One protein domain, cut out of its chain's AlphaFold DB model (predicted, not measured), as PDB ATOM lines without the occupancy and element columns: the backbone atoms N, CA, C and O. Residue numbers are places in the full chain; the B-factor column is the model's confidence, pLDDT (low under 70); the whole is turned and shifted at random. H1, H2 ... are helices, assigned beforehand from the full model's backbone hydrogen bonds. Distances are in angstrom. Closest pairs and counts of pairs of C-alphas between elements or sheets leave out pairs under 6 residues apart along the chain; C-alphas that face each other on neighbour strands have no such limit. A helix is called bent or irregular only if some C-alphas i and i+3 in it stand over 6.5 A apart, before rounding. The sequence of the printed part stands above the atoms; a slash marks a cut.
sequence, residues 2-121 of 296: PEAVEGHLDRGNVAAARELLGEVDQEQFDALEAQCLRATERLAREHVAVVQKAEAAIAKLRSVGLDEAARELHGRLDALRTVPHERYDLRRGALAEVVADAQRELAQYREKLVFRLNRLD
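AT A GLANCE: This is residues 2 to 121 of the 296 residues of an uncharacterized protein of Micromonospora sp. HM5-17 (UniProt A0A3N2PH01). The model is a long rod built along one long helix, H3, with the short hairpin H1 and H2 packed on its residues 29 to 40 and the pair H4 and H5 packed on its residues 47 to 62. H5 continues past this body, and residues 110 to 121 stick out as a free arm at one end. The printed part has 120 residues with five named helices, in the order H1 to H5, and no named strand; its class is all helix, an up-and-down bundle in which each helix runs against the one before it. It is only just loose, close to extended, with a radius of gyration of the C-alphas of 20.1 A and spans of 74 by 24 by 16 A.

HOW THE PARTS SIT: H1, residues 2 to 11, touches H2, residues 14 to 23, as a hairpin at a shallow tilt of 14 degrees, opposite ways; their closest C-alphas are those of Val 5 and Ala 17, 4.7 A apart. H3, residues 26 to 63, is the hub and touches the four other helices. H2 and H3 form a hairpin at 8 degrees, opposite ways, closest at the C-alphas of Leu 21 and Phe 29, 6.0 A apart. H1 touches H3 the same way at 9 degrees, closest at the C-alphas of Leu 9 and Ala 39, 6.4 A apart. H4, residues 67 to 78, forms a hairpin with H3 at 14 degrees, opposite ways; the closest C-alphas, of Ile 58 and Ala 70, are 5.2 A apart. H5, residues 89 to 119, touches H3 with residues 92 to 106 alone, the same way at 25 degrees, closest at the C-alphas of Ala 54 and Val 99, 5.0 A apart. H4 and H5 form a hairpin, closest at the C-alphas of Leu 73 and Val 98, 6.3 A apart. H1 and H4, H2 and H4, and H2 and H5 are apart. Every O i to N i+4 pair is within hydrogen-bond range in H3 and H4; the figures are 5 of 6 in H1, 3 of 6 in H2 and 25 of 27 in H5.

IN THESE COORDINATES: H1 begins at C-alpha 2, (-89.753, 169.782, 3.095). H3 measures 55.3 A from first to last C-alpha, beginning at (-92.007, 182.073, 8.891). H5 measures 46.4 A and ends at C-alpha 119, (-60.856, 118.556, 22.849); it is irregular, with C-alphas 90 and 93 7.1 A apart. H1, H2 and H4 measure 14.6 A, 15.9 A and 16.0 A.

THE WHOLE: The C-alphas farthest apart, of Asp 25 and Asp 121, are 74.9 A apart. The printed part has no cut and no long link. Its mean pLDDT is 96.2, and no printed residue is under 70.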
ATOM      1  N   PRO A   2     -89.580 170.705   1.960       86.12
ATOM      2  CA  PRO A   2     -89.753 169.782   3.095       86.12
ATOM      3  C   PRO A   2     -89.100 168.403   2.896       86.12
ATOM      4  O   PRO A   2     -88.403 167.919   3.781       86.12
ATOM      5  N   GLU A   3     -89.219 167.825   1.697       90.94
ATOM      6  CA  GLU A   3     -88.594 166.534   1.351       90.94
ATOM      7  C   GLU A   3     -87.055 166.568   1.426       90.94
ATOM      8  O   GLU A   3     -86.414 165.580   1.780       90.94
ATOM      9  N   ALA A   4     -86.439 167.712   1.106       92.44
ATOM     10  CA  ALA A   4     -84.987 167.864   1.175       92.44
ATOM     11  C   ALA A   4     -84.508 167.918   2.633       92.44
ATOM     12  O   ALA A   4     -83.532 167.251   2.979       92.44
ATOM     13  N   VAL A   5     -85.227 168.656   3.490       92.88
ATOM     14  CA  VAL A   5     -84.985 168.703   4.941       92.88
ATOM     15  C   VAL A   5     -85.082 167.295   5.525       92.88
ATOM     16  O   VAL A   5     -84.129 166.829   6.147       92.88
ATOM     17  N   GLU A   6     -86.171 166.575   5.250       94.12
ATOM     18  CA  GLU A   6     -86.364 165.193   5.710       94.12
ATOM     19  C   GLU A   6     -85.219 164.273   5.263       94.12
ATOM     20  O   GLU A   6     -84.588 163.618   6.094       94.12
ATOM     21  N   GLY A   7     -84.835 164.320   3.983       95.50
ATOM     22  CA  GLY A   7     -83.726 163.519   3.467       95.50
ATOM     23  C   GLY A   7     -82.362 163.828   4.107       95.50
ATOM     24  O   GLY A   7     -81.485 162.957   4.144       95.50
ATOM     25  N   HIS A   8     -82.131 165.047   4.601       96.31
ATOM     26  CA  HIS A   8     -80.928 165.375   5.376       96.31
ATOM     27  C   HIS A   8     -81.010 164.855   6.815       96.31
ATOM     28  O   HIS A   8     -80.031 164.284   7.314       96.31
ATOM     29  N   LEU A   9     -82.176 164.977   7.455       95.88
ATOM     30  CA  LEU A   9     -82.422 164.461   8.802       95.88
ATOM     31  C   LEU A   9     -82.316 162.929   8.865       95.88
ATOM     32  O   LEU A   9     -81.705 162.400   9.796       95.88
ATOM     33  N   ASP A  10     -82.811 162.216   7.852       94.88
ATOM     34  CA  ASP A  10     -82.731 160.751   7.758       94.88
ATOM     35  C   ASP A  10     -81.293 160.241   7.661       94.88
ATOM     36  O   ASP A  10     -80.917 159.232   8.272       94.88
ATOM     37  N   ARG A  11     -80.452 160.974   6.927       95.25
ATOM     38  CA  ARG A  11     -79.017 160.678   6.833       95.25
ATOM     39  C   ARG A  11     -78.265 161.041   8.114       95.25
ATOM     40  O   ARG A  11     -77.181 160.509   8.335       95.25
ATOM     41  N   GLY A  12     -78.840 161.890   8.966       96.06
ATOM     42  CA  GLY A  12     -78.222 162.379  10.197       96.06
ATOM     43  C   GLY A  12     -77.381 163.643  10.012       96.06
ATOM     44  O   GLY A  12     -76.475 163.889  10.805       96.06
ATOM     45  N   ASN A  13     -77.644 164.433   8.968       97.44
ATOM     46  CA  ASN A  13     -76.986 165.715   8.721       97.44
ATOM     47  C   ASN A  13     -77.943 166.866   9.070       97.44
ATOM     48  O   ASN A  13     -78.569 167.453   8.188       97.44
ATOM     49  N   VAL A  14     -78.072 167.170  10.364       96.50
ATOM     50  CA  VAL A  14     -78.995 168.221  10.831       96.50
ATOM     51  C   VAL A  14     -78.508 169.613  10.429       96.50
ATOM     52  O   VAL A  14     -79.321 170.467  10.091       96.50
ATOM     53  N   ALA A  15     -77.192 169.831  10.382       95.56
ATOM     54  CA  ALA A  15     -76.622 171.108   9.960       95.56
ATOM     55  C   ALA A  15     -77.099 171.520   8.558       95.56
ATOM     56  O   ALA A  15     -77.613 172.621   8.389       95.56
ATOM     57  N   ALA A  16     -77.017 170.614   7.577       95.25
ATOM     58  CA  ALA A  16     -77.511 170.893   6.228       95.25
ATOM     59  C   ALA A  16     -79.036 171.088   6.195       95.25
ATOM     60  O   ALA A  16     -79.532 171.930   5.456       95.25
ATOM     61  N   ALA A  17     -79.785 170.342   7.016       95.38
ATOM     62  CA  ALA A  17     -81.232 170.524   7.128       95.38
ATOM     63  C   ALA A  17     -81.594 171.939   7.619       95.38
ATOM     64  O   ALA A  17     -82.515 172.547   7.082       95.38
ATOM     65  N   ARG A  18     -80.834 172.480   8.581       94.88
ATOM     66  CA  ARG A  18     -81.005 173.843   9.106       94.88
ATOM     67  C   ARG A  18     -80.583 174.936   8.133       94.88
ATOM     68  O   ARG A  18     -81.232 175.974   8.085       94.88
ATOM     69  N   GLU A  19     -79.536 174.717   7.338       94.25
ATOM     70  CA  GLU A  19     -79.128 175.670   6.292       94.25
ATOM     71  C   GLU A  19     -80.259 175.917   5.278       94.25
ATOM     72  O   GLU A  19     -80.488 177.056   4.875       94.25
ATOM     73  N   LEU A  20     -81.035 174.879   4.944       93.44
ATOM     74  CA  LEU A  20     -82.185 174.978   4.036       93.44
ATOM     75  C   LEU A  20     -83.374 175.768   4.614       93.44
ATOM     76  O   LEU A  20     -84.283 176.123   3.864       93.44
ATOM     77  N   LEU A  21     -83.386 176.060   5.920       91.81
ATOM     78  CA  LEU A  21     -84.451 176.843   6.558       91.81
ATOM     79  C   LEU A  21     -84.334 178.346   6.279       91.81
ATOM     80  O   LEU A  21     -85.297 179.076   6.484       91.81
ATOM     81  N   GLY A  22     -83.190 178.828   5.788       88.69
ATOM     82  CA  GLY A  22     -83.006 180.247   5.467       88.69
ATOM     83  C   GLY A  22     -83.853 180.755   4.290       88.69
ATOM     84  O   GLY A  22     -83.908 181.961   4.066       88.69
ATOM     85  N   GLU A  23     -84.495 179.857   3.537       85.81
ATOM     86  CA  GLU A  23     -85.204 180.161   2.284       85.81
ATOM     87  C   GLU A  23     -86.735 180.020   2.380       85.81
ATOM     88  O   GLU A  23     -87.430 180.215   1.382       85.81
ATOM     89  N   VAL A  24     -87.275 179.662   3.551       91.56
ATOM     90  CA  VAL A  24     -88.716 179.409   3.745       91.56
ATOM     91  C   VAL A  24     -89.426 180.571   4.446       91.56
ATOM     92  O   VAL A  24     -88.794 181.429   5.062       91.56
ATOM     93  N   ASP A  25     -90.758 180.612   4.341       93.50
ATOM     94  CA  ASP A  25     -91.575 181.565   5.097       93.50
ATOM     95  C   ASP A  25     -91.588 181.249   6.607       93.50
ATOM     96  O   ASP A  25     -91.160 180.180   7.042       93.50
ATOM     97  N   GLN A  26     -92.068 182.190   7.427       90.31
ATOM     98  CA  GLN A  26     -92.007 182.073   8.891       90.31
ATOM     99  C   GLN A  26     -92.826 180.893   9.443       90.31
ATOM    100  O   GLN A  26     -92.419 180.267  10.419       90.31
ATOM    101  N   GLU A  27     -93.968 180.575   8.833       88.88
ATOM    102  CA  GLU A  27     -94.837 179.490   9.303       88.88
ATOM    103  C   GLU A  27     -94.208 178.119   9.008       88.88
ATOM    104  O   GLU A  27     -94.174 177.233   9.867       88.88
ATOM    105  N   GLN A  28     -93.627 177.959   7.816       90.31
ATOM    106  CA  GLN A  28     -92.859 176.775   7.437       90.31
ATOM    107  C   GLN A  28     -91.564 176.656   8.240       90.31
ATOM    108  O   GLN A  28     -91.181 175.544   8.611       90.31
ATOM    109  N   PHE A  29     -90.909 177.781   8.534       93.81
ATOM    110  CA  PHE A  29     -89.701 177.829   9.352       93.81
ATOM    111  C   PHE A  29     -89.941 177.205  10.728       93.81
ATOM    112  O   PHE A  29     -89.231 176.273  11.106       93.81
ATOM    113  N   ASP A  30     -90.972 177.655  11.451       93.31
ATOM    114  CA  ASP A  30     -91.252 177.182  12.810       93.31
ATOM    115  C   ASP A  30     -91.549 175.670  12.835       93.31
ATOM    116  O   ASP A  30     -91.066 174.934  13.705       93.31
ATOM    117  N   ALA A  31     -92.300 175.175  11.844       92.69
ATOM    118  CA  ALA A  31     -92.622 173.755  11.720       92.69
ATOM    119  C   ALA A  31     -91.381 172.886  11.427       92.69
ATOM    120  O   ALA A  31     -91.196 171.831  12.051       92.69
ATOM    121  N   LEU A  32     -90.527 173.323  10.496       94.38
ATOM    122  CA  LEU A  32     -89.329 172.592  10.079       94.38
ATOM    123  C   LEU A  32     -88.193 172.684  11.113       94.38
ATOM    124  O   LEU A  32     -87.485 171.697  11.326       94.38
ATOM    125  N   GLU A  33     -88.046 173.801  11.830       95.81
ATOM    126  CA  GLU A  33     -87.090 173.907  12.943       95.81
ATOM    127  C   GLU A  33     -87.501 172.979  14.094       95.81
ATOM    128  O   GLU A  33     -86.669 172.245  14.635       95.81
ATOM    129  N   ALA A  34     -88.797 172.903  14.416       95.06
ATOM    130  CA  ALA A  34     -89.293 171.936  15.393       95.06
ATOM    131  C   ALA A  34     -89.012 170.481  14.962       95.06
ATOM    132  O   ALA A  34     -88.747 169.620  15.807       95.06
ATOM    133  N   GLN A  35     -89.045 170.186  13.657       95.12
ATOM    134  CA  GLN A  35     -88.641 168.884  13.117       95.12
ATOM    135  C   GLN A  35     -87.132 168.637  13.279       95.12
ATOM    136  O   GLN A  35     -86.753 167.545  13.712       95.12
ATOM    137  N   CYS A  36     -86.289 169.636  13.006       96.19
ATOM    138  CA  CYS A  36     -84.840 169.553  13.207       96.19
ATOM    139  C   CYS A  36     -84.488 169.287  14.677       96.19
ATOM    140  O   CYS A  36     -83.709 168.379  14.956       96.19
ATOM    141  N   LEU A  37     -85.126 169.986  15.622       97.00
ATOM    142  CA  LEU A  37     -84.929 169.767  17.061       97.00
ATOM    143  C   LEU A  37     -85.259 168.326  17.478       97.00
ATOM    144  O   LEU A  37     -84.428 167.653  18.095       97.00
ATOM    145  N   ARG A  38     -86.431 167.810  17.079       96.94
ATOM    146  CA  ARG A  38     -86.825 166.416  17.364       96.94
ATOM    147  C   ARG A  38     -85.843 165.408  16.761       96.94
ATOM    148  O   ARG A  38     -85.523 164.398  17.392       96.94
ATOM    149  N   ALA A  39     -85.363 165.668  15.546       96.50
ATOM    150  CA  ALA A  39     -84.382 164.816  14.888       96.50
ATOM    151  C   ALA A  39     -83.027 164.839  15.611       96.50
ATOM    152  O   ALA A  39     -82.467 163.768  15.840       96.50
ATOM    153  N   THR A  40     -82.539 166.004  16.047       97.38
ATOM    154  CA  THR A  40     -81.312 166.123  16.853       97.38
ATOM    155  C   THR A  40     -81.410 165.316  18.138       97.38
ATOM    156  O   THR A  40     -80.515 164.530  18.435       97.38
ATOM    157  N   GLU A  41     -82.506 165.440  18.887       97.50
ATOM    158  CA  GLU A  41     -82.703 164.681  20.128       97.50
ATOM    159  C   GLU A  41     -82.734 163.167  19.893       97.50
ATOM    160  O   GLU A  41     -82.193 162.388  20.685       97.50
ATOM    161  N   ARG A  42     -83.384 162.722  18.812       97.69
ATOM    162  CA  ARG A  42     -83.403 161.310  18.415       97.69
ATOM    163  C   ARG A  42     -81.994 160.824  18.063       97.69
ATOM    164  O   ARG A  42     -81.534 159.846  18.647       97.69
ATOM    165  N   LEU A  43     -81.296 161.523  17.169       97.25
ATOM    166  CA  LEU A  43     -79.954 161.161  16.705       97.25
ATOM    167  C   LEU A  43     -78.916 161.211  17.834       97.25
ATOM    168  O   LEU A  43     -78.045 160.348  17.906       97.25
ATOM    169  N   ALA A  44     -79.030 162.168  18.759       97.12
ATOM    170  CA  ALA A  44     -78.191 162.243  19.950       97.12
ATOM    171  C   ALA A  44     -78.365 161.012  20.847       97.12
ATOM    172  O   ALA A  44     -77.373 160.413  21.264       97.12
ATOM    173  N   ARG A  45     -79.613 160.603  21.110       97.62
ATOM    174  CA  ARG A  45     -79.906 159.388  21.887       97.62
ATOM    175  C   ARG A  45     -79.386 158.135  21.194       97.62
ATOM    176  O   ARG A  45     -78.750 157.311  21.845       97.62
ATOM    177  N   GLU A  46     -79.610 158.013  19.888       97.12
ATOM    178  CA  GLU A  46     -79.087 156.903  19.084       97.12
ATOM    179  C   GLU A  46     -77.553 156.842  19.143       97.12
ATOM    180  O   GLU A  46     -76.990 155.780  19.401       97.12
ATOM    181  N   HIS A  47     -76.868 157.976  18.978       97.69
ATOM    182  CA  HIS A  47     -75.407 158.058  19.059       97.69
ATOM    183  C   HIS A  47     -74.882 157.610  20.425       97.69
ATOM    184  O   HIS A  47     -73.993 156.763  20.494       97.69
ATOM    185  N   VAL A  48     -75.466 158.120  21.515       97.75
ATOM    186  CA  VAL A  48     -75.101 157.715  22.883       97.75
ATOM    187  C   VAL A  48     -75.323 156.216  23.090       97.75
ATOM    188  O   VAL A  48     -74.440 155.543  23.618       97.75
ATOM    189  N   ALA A  49     -76.452 155.673  22.632       97.62
ATOM    190  CA  ALA A  49     -76.751 154.248  22.759       97.62
ATOM    191  C   ALA A  49     -75.735 153.371  22.005       97.62
ATOM    192  O   ALA A  49     -75.291 152.343  22.522       97.62
ATOM    193  N   VAL A  50     -75.320 153.776  20.801       97.81
ATOM    194  CA  VAL A  50     -74.303 153.044  20.026       97.81
ATOM    195  C   VAL A  50     -72.927 153.133  20.689       97.81
ATOM    196  O   VAL A  50     -72.229 152.122  20.759       97.81
ATOM    197  N   VAL A  51     -72.549 154.299  21.226       98.38
ATOM    198  CA  VAL A  51     -71.307 154.453  22.000       98.38
ATOM    199  C   VAL A  51     -71.313 153.522  23.212       98.38
ATOM    200  O   VAL A  51     -70.372 152.755  23.381       98.38
ATOM    201  N   GLN A  52     -72.389 153.507  24.001       98.38
ATOM    202  CA  GLN A  52     -72.519 152.615  25.161       98.38
ATOM    203  C   GLN A  52     -72.437 151.135  24.768       98.38
ATOM    204  O   GLN A  52     -71.774 150.345  25.438       98.38
ATOM    205  N   LYS A  53     -73.059 150.751  23.646       97.81
ATOM    206  CA  LYS A  53     -72.958 149.388  23.107       97.81
ATOM    207  C   LYS A  53     -71.515 149.022  22.748       97.81
ATOM    208  O   LYS A  53     -71.079 147.911  23.051       97.81
ATOM    209  N   ALA A  54     -70.776 149.936  22.119       98.44
ATOM    210  CA  ALA A  54     -69.362 149.737  21.811       98.44
ATOM    211  C   ALA A  54     -68.519 149.614  23.092       98.44
ATOM    212  O   ALA A  54     -67.699 148.704  23.196       98.44
ATOM    213  N   GLU A  55     -68.751 150.472  24.089       98.44
ATOM    214  CA  GLU A  55     -68.056 150.421  25.382       98.44
ATOM    215  C   GLU A  55     -68.283 149.093  26.105       98.44
ATOM    216  O   GLU A  55     -67.320 148.494  26.580       98.44
ATOM    217  N   ALA A  56     -69.524 148.601  26.137       97.75
ATOM    218  CA  ALA A  56     -69.854 147.315  26.740       97.75
ATOM    219  C   ALA A  56     -69.135 146.151  26.037       97.75
ATOM    220  O   ALA A  56     -68.545 145.298  26.701       97.75
ATOM    221  N   ALA A  57     -69.117 146.135  24.699       97.69
ATOM    222  CA  ALA A  57     -68.412 145.106  23.934       97.69
ATOM    223  C   ALA A  57     -66.889 145.154  24.162       97.69
ATOM    224  O   ALA A  57     -66.257 144.120  24.363       97.69
ATOM    225  N   ILE A  58     -66.296 146.351  24.200       98.50
ATOM    226  CA  ILE A  58     -64.866 146.543  24.488       98.50
ATOM    227  C   ILE A  58     -64.529 146.128  25.925       98.50
ATOM    228  O   ILE A  58     -63.497 145.502  26.159       98.50
ATOM    229  N   ALA A  59     -65.382 146.454  26.897       98.06
ATOM    230  CA  ALA A  59     -65.205 146.012  28.278       98.06
ATOM    231  C   ALA A  59     -65.227 144.481  28.374       98.06
ATOM    232  O   ALA A  59     -64.387 143.900  29.059       98.06
ATOM    233  N   LYS A  60     -66.119 143.830  27.618       97.50
ATOM    234  CA  LYS A  60     -66.182 142.371  27.537       97.50
ATOM    235  C   LYS A  60     -64.920 141.759  26.922       97.50
ATOM    236  O   LYS A  60     -64.434 140.754  27.425       97.50
ATOM    237  N   LEU A  61     -64.336 142.382  25.894       98.44
ATOM    238  CA  LEU A  61     -63.043 141.946  25.349       98.44
ATOM    239  C   LEU A  61     -61.935 141.964  26.413       98.44
ATOM    240  O   LEU A  61     -61.165 141.012  26.509       98.44
ATOM    241  N   ARG A  62     -61.888 143.000  27.261       98.25
ATOM    242  CA  ARG A  62     -60.926 143.065  28.379       98.25
ATOM    243  C   ARG A  62     -61.165 141.964  29.406       98.25
ATOM    244  O   ARG A  62     -60.207 141.369  29.881       98.25
ATOM    245  N   SER A  63     -62.424 141.660  29.732       97.12
ATOM    246  CA  SER A  63     -62.722 140.617  30.724       97.12
ATOM    247  C   SER A  63     -62.300 139.216  30.279       97.12
ATOM    248  O   SER A  63     -62.054 138.376  31.130       97.12
ATOM    249  N   VAL A  64     -62.195 138.971  28.968       97.12
ATOM    250  CA  VAL A  64     -61.708 137.697  28.402       97.12
ATOM    251  C   VAL A  64     -60.223 137.743  28.000       97.12
ATOM    252  O   VAL A  64     -59.751 136.914  27.226       97.12
ATOM    253  N   GLY A  65     -59.477 138.752  28.468       96.69
ATOM    254  CA  GLY A  65     -58.034 138.876  28.236       96.69
ATOM    255  C   GLY A  65     -57.620 139.346  26.835       96.69
ATOM    256  O   GLY A  65     -56.440 139.289  26.490       96.69
ATOM    257  N   LEU A  66     -58.546 139.845  26.007       98.06
ATOM    258  CA  LEU A  66     -58.252 140.403  24.678       98.06
ATOM    259  C   LEU A  66     -57.901 141.899  24.757       98.06
ATOM    260  O   LEU A  66     -58.504 142.746  24.091       98.06
ATOM    261  N   ASP A  67     -56.904 142.231  25.580       98.19
ATOM    262  CA  ASP A  67     -56.549 143.616  25.923       98.19
ATOM    263  C   ASP A  67     -56.064 144.451  24.734       98.19
ATOM    264  O   ASP A  67     -56.344 145.650  24.673       98.19
ATOM    265  N   GLU A  68     -55.340 143.845  23.789       98.31
ATOM    266  CA  GLU A  68     -54.801 144.574  22.635       98.31
ATOM    267  C   GLU A  68     -55.920 145.024  21.690       98.31
ATOM    268  O   GLU A  68     -56.038 146.214  21.395       98.31
ATOM    269  N   ALA A  69     -56.813 144.100  21.315       98.25
ATOM    270  CA  ALA A  69     -57.993 144.408  20.508       98.25
ATOM    271  C   ALA A  69     -58.890 145.439  21.212       98.25
ATOM    272  O   ALA A  69     -59.340 146.414  20.606       98.25
ATOM    273  N   ALA A  70     -59.096 145.281  22.524       98.50
ATOM    274  CA  ALA A  70     -59.858 146.238  23.313       98.50
ATOM    275  C   ALA A  70     -59.214 147.635  23.340       98.50
ATOM    276  O   ALA A  70     -59.929 148.640  23.326       98.50
ATOM    277  N   ARG A  71     -57.880 147.732  23.402       98.62
ATOM    278  CA  ARG A  71     -57.155 149.011  23.389       98.62
ATOM    279  C   ARG A  71     -57.284 149.711  22.041       98.62
ATOM    280  O   ARG A  71     -57.589 150.904  22.021       98.62
ATOM    281  N   GLU A  72     -57.096 148.985  20.944       98.50
ATOM    282  CA  GLU A  72     -57.239 149.524  19.588       98.50
ATOM    283  C   GLU A  72     -58.654 150.076  19.353       98.50
ATOM    284  O   GLU A  72     -58.830 151.240  18.975       98.50
ATOM    285  N   LEU A  73     -59.673 149.264  19.644       98.62
ATOM    286  CA  LEU A  73     -61.074 149.642  19.460       98.62
ATOM    287  C   LEU A  73     -61.475 150.814  20.359       98.62
ATOM    288  O   LEU A  73     -62.232 151.682  19.926       98.62
ATOM    289  N   HIS A  74     -60.936 150.890  21.579       98.56
ATOM    290  CA  HIS A  74     -61.169 152.030  22.464       98.56
ATOM    291  C   HIS A  74     -60.590 153.328  21.896       98.56
ATOM    292  O   HIS A  74     -61.278 154.344  21.900       98.56
ATOM    293  N   GLY A  75     -59.375 153.292  21.338       98.31
ATOM    294  CA  GLY A  75     -58.773 154.460  20.689       98.31
ATOM    295  C   GLY A  75     -59.588 154.957  19.489       98.31
ATOM    296  O   GLY A  75     -59.786 156.162  19.326       98.31
ATOM    297  N   ARG A  76     -60.129 154.036  18.679       98.38
ATOM    298  CA  ARG A  76     -61.060 154.371  17.587       98.38
ATOM    299  C   ARG A  76     -62.363 154.969  18.121       98.38
ATOM    300  O   ARG A  76     -62.815 155.988  17.605       98.38
ATOM    301  N   LEU A  77     -62.950 154.368  19.158       98.50
ATOM    302  CA  LEU A  77     -64.185 154.849  19.781       98.50
ATOM    303  C   LEU A  77     -64.027 156.256  20.370       98.50
ATOM    304  O   LEU A  77     -64.904 157.097  20.176       98.50
ATOM    305  N   ASP A  78     -62.908 156.538  21.040       98.00
ATOM    306  CA  ASP A  78     -62.626 157.840  21.649       98.00
ATOM    307  C   ASP A  78     -62.695 158.983  20.626       98.00
ATOM    308  O   ASP A  78     -63.279 160.032  20.906       98.00
ATOM    309  N   ALA A  79     -62.190 158.762  19.407       96.38
ATOM    310  CA  ALA A  79     -62.255 159.735  18.315       96.38
ATOM    311  C   ALA A  79     -63.680 159.971  17.767       96.38
ATOM    312  O   ALA A  79     -63.920 160.957  17.063       96.38
ATOM    313  N   LEU A  80     -64.619 159.070  18.068       97.50
ATOM    314  CA  LEU A  80     -65.996 159.073  17.566       97.50
ATOM    315  C   LEU A  80     -67.024 159.488  18.624       97.50
ATOM    316  O   LEU A  80     -68.180 159.727  18.274       97.50
ATOM    317  N   ARG A  81     -66.628 159.600  19.900       95.69
ATOM    318  CA  ARG A  81     -67.535 159.962  21.003       95.69
ATOM    319  C   ARG A  81     -68.241 161.293  20.771       95.69
ATOM    320  O   ARG A  81     -69.411 161.426  21.118       95.69
ATOM    321  N   THR A  82     -67.553 162.264  20.177       94.62
ATOM    322  CA  THR A  82     -68.098 163.598  19.925       94.62
ATOM    323  C   THR A  82     -68.609 163.746  18.492       94.62
ATOM    324  O   THR A  82     -67.954 163.371  17.509       94.62
ATOM    325  N   VAL A  83     -69.802 164.329  18.375       94.69
ATOM    326  CA  VAL A  83     -70.434 164.645  17.093       94.69
ATOM    327  C   VAL A  83     -70.080 166.086  16.715       94.69
ATOM    328  O   VAL A  83     -70.413 167.003  17.468       94.69
ATOM    329  N   PRO A  84     -69.394 166.318  15.584       92.56
ATOM    330  CA  PRO A  84     -69.076 167.670  15.143       92.56
ATOM    331  C   PRO A  84     -70.321 168.336  14.550       92.56
ATOM    332  O   PRO A  84     -70.905 167.787  13.626       92.56
ATOM    333  N   HIS A  85     -70.708 169.512  15.050       92.62
ATOM    334  CA  HIS A  85     -71.750 170.372  14.455       92.62
ATOM    335  C   HIS A  85     -73.012 169.621  13.981       92.62
ATOM    336  O   HIS A  85     -73.462 169.820  12.862       92.62
ATOM    337  N   GLU A  86     -73.545 168.701  14.797       92.56
ATOM    338  CA  GLU A  86     -74.759 167.923  14.472       92.56
ATOM    339  C   GLU A  86     -74.664 167.064  13.187       92.56
ATOM    340  O   GLU A  86     -75.670 166.685  12.582       92.56
ATOM    341  N   ARG A  87     -73.437 166.720  12.775       96.25
ATOM    342  CA  ARG A  87     -73.117 165.810  11.666       96.25
ATOM    343  C   ARG A  87     -72.994 164.367  12.150       96.25
ATOM    344  O   ARG A  87     -71.898 163.800  12.221       96.25
ATOM    345  N   TYR A  88     -74.123 163.773  12.528       97.00
ATOM    346  CA  TYR A  88     -74.194 162.375  12.974       97.00
ATOM    347  C   TYR A  88     -73.861 161.396  11.840       97.00
ATOM    348  O   TYR A  88     -73.261 160.345  12.081       97.00
ATOM    349  N   ASP A  89     -74.178 161.777  10.602       96.50
ATOM    350  CA  ASP A  89     -73.842 161.057   9.371       96.50
ATOM    351  C   ASP A  89     -72.351 160.688   9.292       96.50
ATOM    352  O   ASP A  89     -72.004 159.556   8.953       96.50
ATOM    353  N   LEU A  90     -71.467 161.606   9.696       95.94
ATOM    354  CA  LEU A  90     -70.014 161.412   9.656       95.94
ATOM    355  C   LEU A  90     -69.494 160.379  10.668       95.94
ATOM    356  O   LEU A  90     -68.379 159.881  10.518       95.94
ATOM    357  N   ARG A  91     -70.258 160.079  11.724       96.75
ATOM    358  CA  ARG A  91     -69.843 159.161  12.802       96.75
ATOM    359  C   ARG A  91     -70.542 157.811  12.736       96.75
ATOM    360  O   ARG A  91     -69.953 156.814  13.144       96.75
ATOM    361  N   ARG A  92     -71.764 157.768  12.199       94.94
ATOM    362  CA  ARG A  92     -72.640 156.589  12.218       94.94
ATOM    363  C   ARG A  92     -71.978 155.336  11.640       94.94
ATOM    364  O   ARG A  92     -72.008 154.293  12.286       94.94
ATOM    365  N   GLY A  93     -71.362 155.445  10.459       95.25
ATOM    366  CA  GLY A  93     -70.686 154.317   9.806       95.25
ATOM    367  C   GLY A  93     -69.501 153.796  10.620       95.25
ATOM    368  O   GLY A  93     -69.458 152.621  10.971       95.25
ATOM    369  N   ALA A  94     -68.596 154.692  11.015       97.44
ATOM    370  CA  ALA A  94     -67.407 154.330  11.783       97.44
ATOM    371  C   ALA A  94     -67.744 153.732  13.165       97.44
ATOM    372  O   ALA A  94     -67.077 152.806  13.619       97.44
ATOM    373  N   LEU A  95     -68.797 154.217  13.833       97.88
ATOM    374  CA  LEU A  95     -69.271 153.624  15.087       97.88
ATOM    375  C   LEU A  95     -69.835 152.215  14.882       97.88
ATOM    376  O   LEU A  95     -69.559 151.325  15.687       97.88
ATOM    377  N   ALA A  96     -70.601 151.999  13.810       97.19
ATOM    378  CA  ALA A  96     -71.116 150.676  13.474       97.19
ATOM    379  C   ALA A  96     -69.975 149.682  13.201       97.19
ATOM    380  O   ALA A  96     -70.044 148.544  13.660       97.19
ATOM    381  N   GLU A  97     -68.906 150.123  12.532       98.31
ATOM    382  CA  GLU A  97     -67.699 149.317  12.317       98.31
ATOM    383  C   GLU A  97     -67.008 148.942  13.630       98.31
ATOM    384  O   GLU A  97     -66.685 147.774  13.820       98.31
ATOM    385  N   VAL A  98     -66.837 149.881  14.571       98.62
ATOM    386  CA  VAL A  98     -66.241 149.578  15.890       98.62
ATOM    387  C   VAL A  98     -67.059 148.519  16.635       98.62
ATOM    388  O   VAL A  98     -66.490 147.580  17.191       98.62
ATOM    389  N   VAL A  99     -68.391 148.634  16.628       98.44
ATOM    390  CA  VAL A  99     -69.270 147.627  17.243       98.44
ATOM    391  C   VAL A  99     -69.133 146.278  16.536       98.44
ATOM    392  O   VAL A  99     -69.006 145.253  17.204       98.44
ATOM    393  N   ALA A 100     -69.146 146.263  15.201       98.50
ATOM    394  CA  ALA A 100     -69.047 145.037  14.416       98.50
ATOM    395  C   ALA A 100     -67.693 144.335  14.601       98.50
ATOM    396  O   ALA A 100     -67.650 143.112  14.719       98.50
ATOM    397  N   ASP A 101     -66.597 145.093  14.657       98.75
ATOM    398  CA  ASP A 101     -65.259 144.565  14.919       98.75
ATOM    399  C   ASP A 101     -65.179 143.973  16.335       98.75
ATOM    400  O   ASP A 101     -64.755 142.829  16.489       98.75
ATOM    401  N   ALA A 102     -65.686 144.675  17.358       98.50
ATOM    402  CA  ALA A 102     -65.719 144.152  18.729       98.50
ATOM    403  C   ALA A 102     -66.520 142.840  18.837       98.50
ATOM    404  O   ALA A 102     -66.101 141.887  19.493       98.50
ATOM    405  N   GLN A 103     -67.672 142.772  18.166       98.06
ATOM    406  CA  GLN A 103     -68.501 141.566  18.121       98.06
ATOM    407  C   GLN A 103     -67.820 140.417  17.372       98.06
ATOM    408  O   GLN A 103     -67.968 139.263  17.772       98.06
ATOM    409  N   ARG A 104     -67.065 140.718  16.311       98.56
ATOM    410  CA  ARG A 104     -66.296 139.724  15.555       98.56
ATOM    411  C   ARG A 104     -65.203 139.099  16.416       98.56
ATOM    412  O   ARG A 104     -65.079 137.880  16.418       98.56
ATOM    413  N   GLU A 105     -64.467 139.908  17.172       98.50
ATOM    414  CA  GLU A 105     -63.440 139.421  18.104       98.50
ATOM    415  C   GLU A 105     -64.044 138.512  19.186       98.50
ATOM    416  O   GLU A 105     -63.543 137.413  19.433       98.50
ATOM    417  N   LEU A 106     -65.183 138.906  19.772       97.75
ATOM    418  CA  LEU A 106     -65.907 138.064  20.735       97.75
ATOM    419  C   LEU A 106     -66.392 136.749  20.106       97.75
ATOM    420  O   LEU A 106     -66.276 135.693  20.723       97.75
ATOM    421  N   ALA A 107     -66.904 136.782  18.873       97.75
ATOM    422  CA  ALA A 107     -67.340 135.577  18.171       97.75
ATOM    423  C   ALA A 107     -66.172 134.610  17.914       97.75
ATOM    424  O   ALA A 107     -66.276 133.425  18.227       97.75
ATOM    425  N   GLN A 108     -65.030 135.119  17.443       98.19
ATOM    426  CA  GLN A 108     -63.821 134.310  17.261       98.19
ATOM    427  C   GLN A 108     -63.323 133.716  18.583       98.19
ATOM    428  O   GLN A 108     -62.842 132.583  18.630       98.19
ATOM    429  N   TYR A 109     -63.431 134.467  19.677       98.00
ATOM    430  CA  TYR A 109     -63.084 133.973  21.002       98.00
ATOM    431  C   TYR A 109     -64.014 132.838  21.462       98.00
ATOM    432  O   TYR A 109     -63.532 131.798  21.917       98.00
ATOM    433  N   ARG A 110     -65.331 132.963  21.245       98.00
ATOM    434  CA  ARG A 110     -66.296 131.874  21.497       98.00
ATOM    435  C   ARG A 110     -65.962 130.625  20.691       98.00
ATOM    436  O   ARG A 110     -65.952 129.532  21.248       98.00
ATOM    437  N   GLU A 111     -65.639 130.767  19.408       98.12
ATOM    438  CA  GLU A 111     -65.234 129.639  18.560       98.12
ATOM    439  C   GLU A 111     -63.990 128.926  19.112       98.12
ATOM    440  O   GLU A 111     -63.950 127.693  19.163       98.12
ATOM    441  N   LYS A 112     -62.999 129.683  19.609       97.69
ATOM    442  CA  LYS A 112     -61.817 129.119  20.283       97.69
ATOM    443  C   LYS A 112     -62.194 128.352  21.552       97.69
ATOM    444  O   LYS A 112     -61.657 127.264  21.772       97.69
ATOM    445  N   LEU A 113     -63.112 128.872  22.371       97.62
ATOM    446  CA  LEU A 113     -63.599 128.170  23.565       97.62
ATOM    447  C   LEU A 113     -64.350 126.886  23.208       97.62
ATOM    448  O   LEU A 113     -64.068 125.843  23.795       97.62
ATOM    449  N   VAL A 114     -65.229 126.917  22.203       97.88
ATOM    450  CA  VAL A 114     -65.928 125.720  21.706       97.88
ATOM    451  C   VAL A 114     -64.929 124.676  21.209       97.88
ATOM    452  O   VAL A 114     -65.054 123.491  21.528       97.88
ATOM    453  N   PHE A 115     -63.909 125.100  20.463       97.69
ATOM    454  CA  PHE A 115     -62.854 124.207  19.997       97.69
ATOM    455  C   PHE A 115     -62.084 123.569  21.162       97.69
ATOM    456  O   PHE A 115     -61.886 122.354  21.163       97.69
ATOM    457  N   ARG A 116     -61.694 124.354  22.178       97.69
ATOM    458  CA  ARG A 116     -61.039 123.843  23.398       97.69
ATOM    459  C   ARG A 116     -61.934 122.846  24.131       97.69
ATOM    460  O   ARG A 116     -61.485 121.740  24.406       97.69
ATOM    461  N   LEU A 117     -63.197 123.199  24.370       97.31
ATOM    462  CA  LEU A 117     -64.180 122.341  25.035       97.31
ATOM    463  C   LEU A 117     -64.321 120.984  24.336       97.31
ATOM    464  O   LEU A 117     -64.349 119.943  24.985       97.31
ATOM    465  N   ASN A 118     -64.367 120.976  23.002       95.88
ATOM    466  CA  ASN A 118     -64.497 119.740  22.235       95.88
ATOM    467  C   ASN A 118     -63.268 118.822  22.337       95.88
ATOM    468  O   ASN A 118     -63.413 117.621  22.125       95.88
ATOM    469  N   ARG A 119     -62.085 119.349  22.676       97.19
ATOM    470  CA  ARG A 119     -60.856 118.556  22.849       97.19
ATOM    471  C   ARG A 119     -60.707 117.923  24.232       97.19
ATOM    472  O   ARG A 119     -59.870 117.040  24.371       97.19
ATOM    473  N   LEU A 120     -61.470 118.378  25.227       95.69
ATOM    474  CA  LEU A 120     -61.370 117.918  26.619       95.69
ATOM    475  C   LEU A 120     -62.230 116.684  26.930       95.69
ATOM    476  O   LEU A 120     -62.155 116.170  28.034       95.69
ATOM    477  N   ASP A 121     -63.056 116.247  25.977       93.94
ATOM    478  CA  ASP A 121     -64.056 115.182  26.143       93.94
ATOM    479  C   ASP A 121     -64.861 115.237  27.467       93.94
ATOM    480  O   ASP A 121     -64.920 114.261  28.213       93.94
TER     481      ASP A 121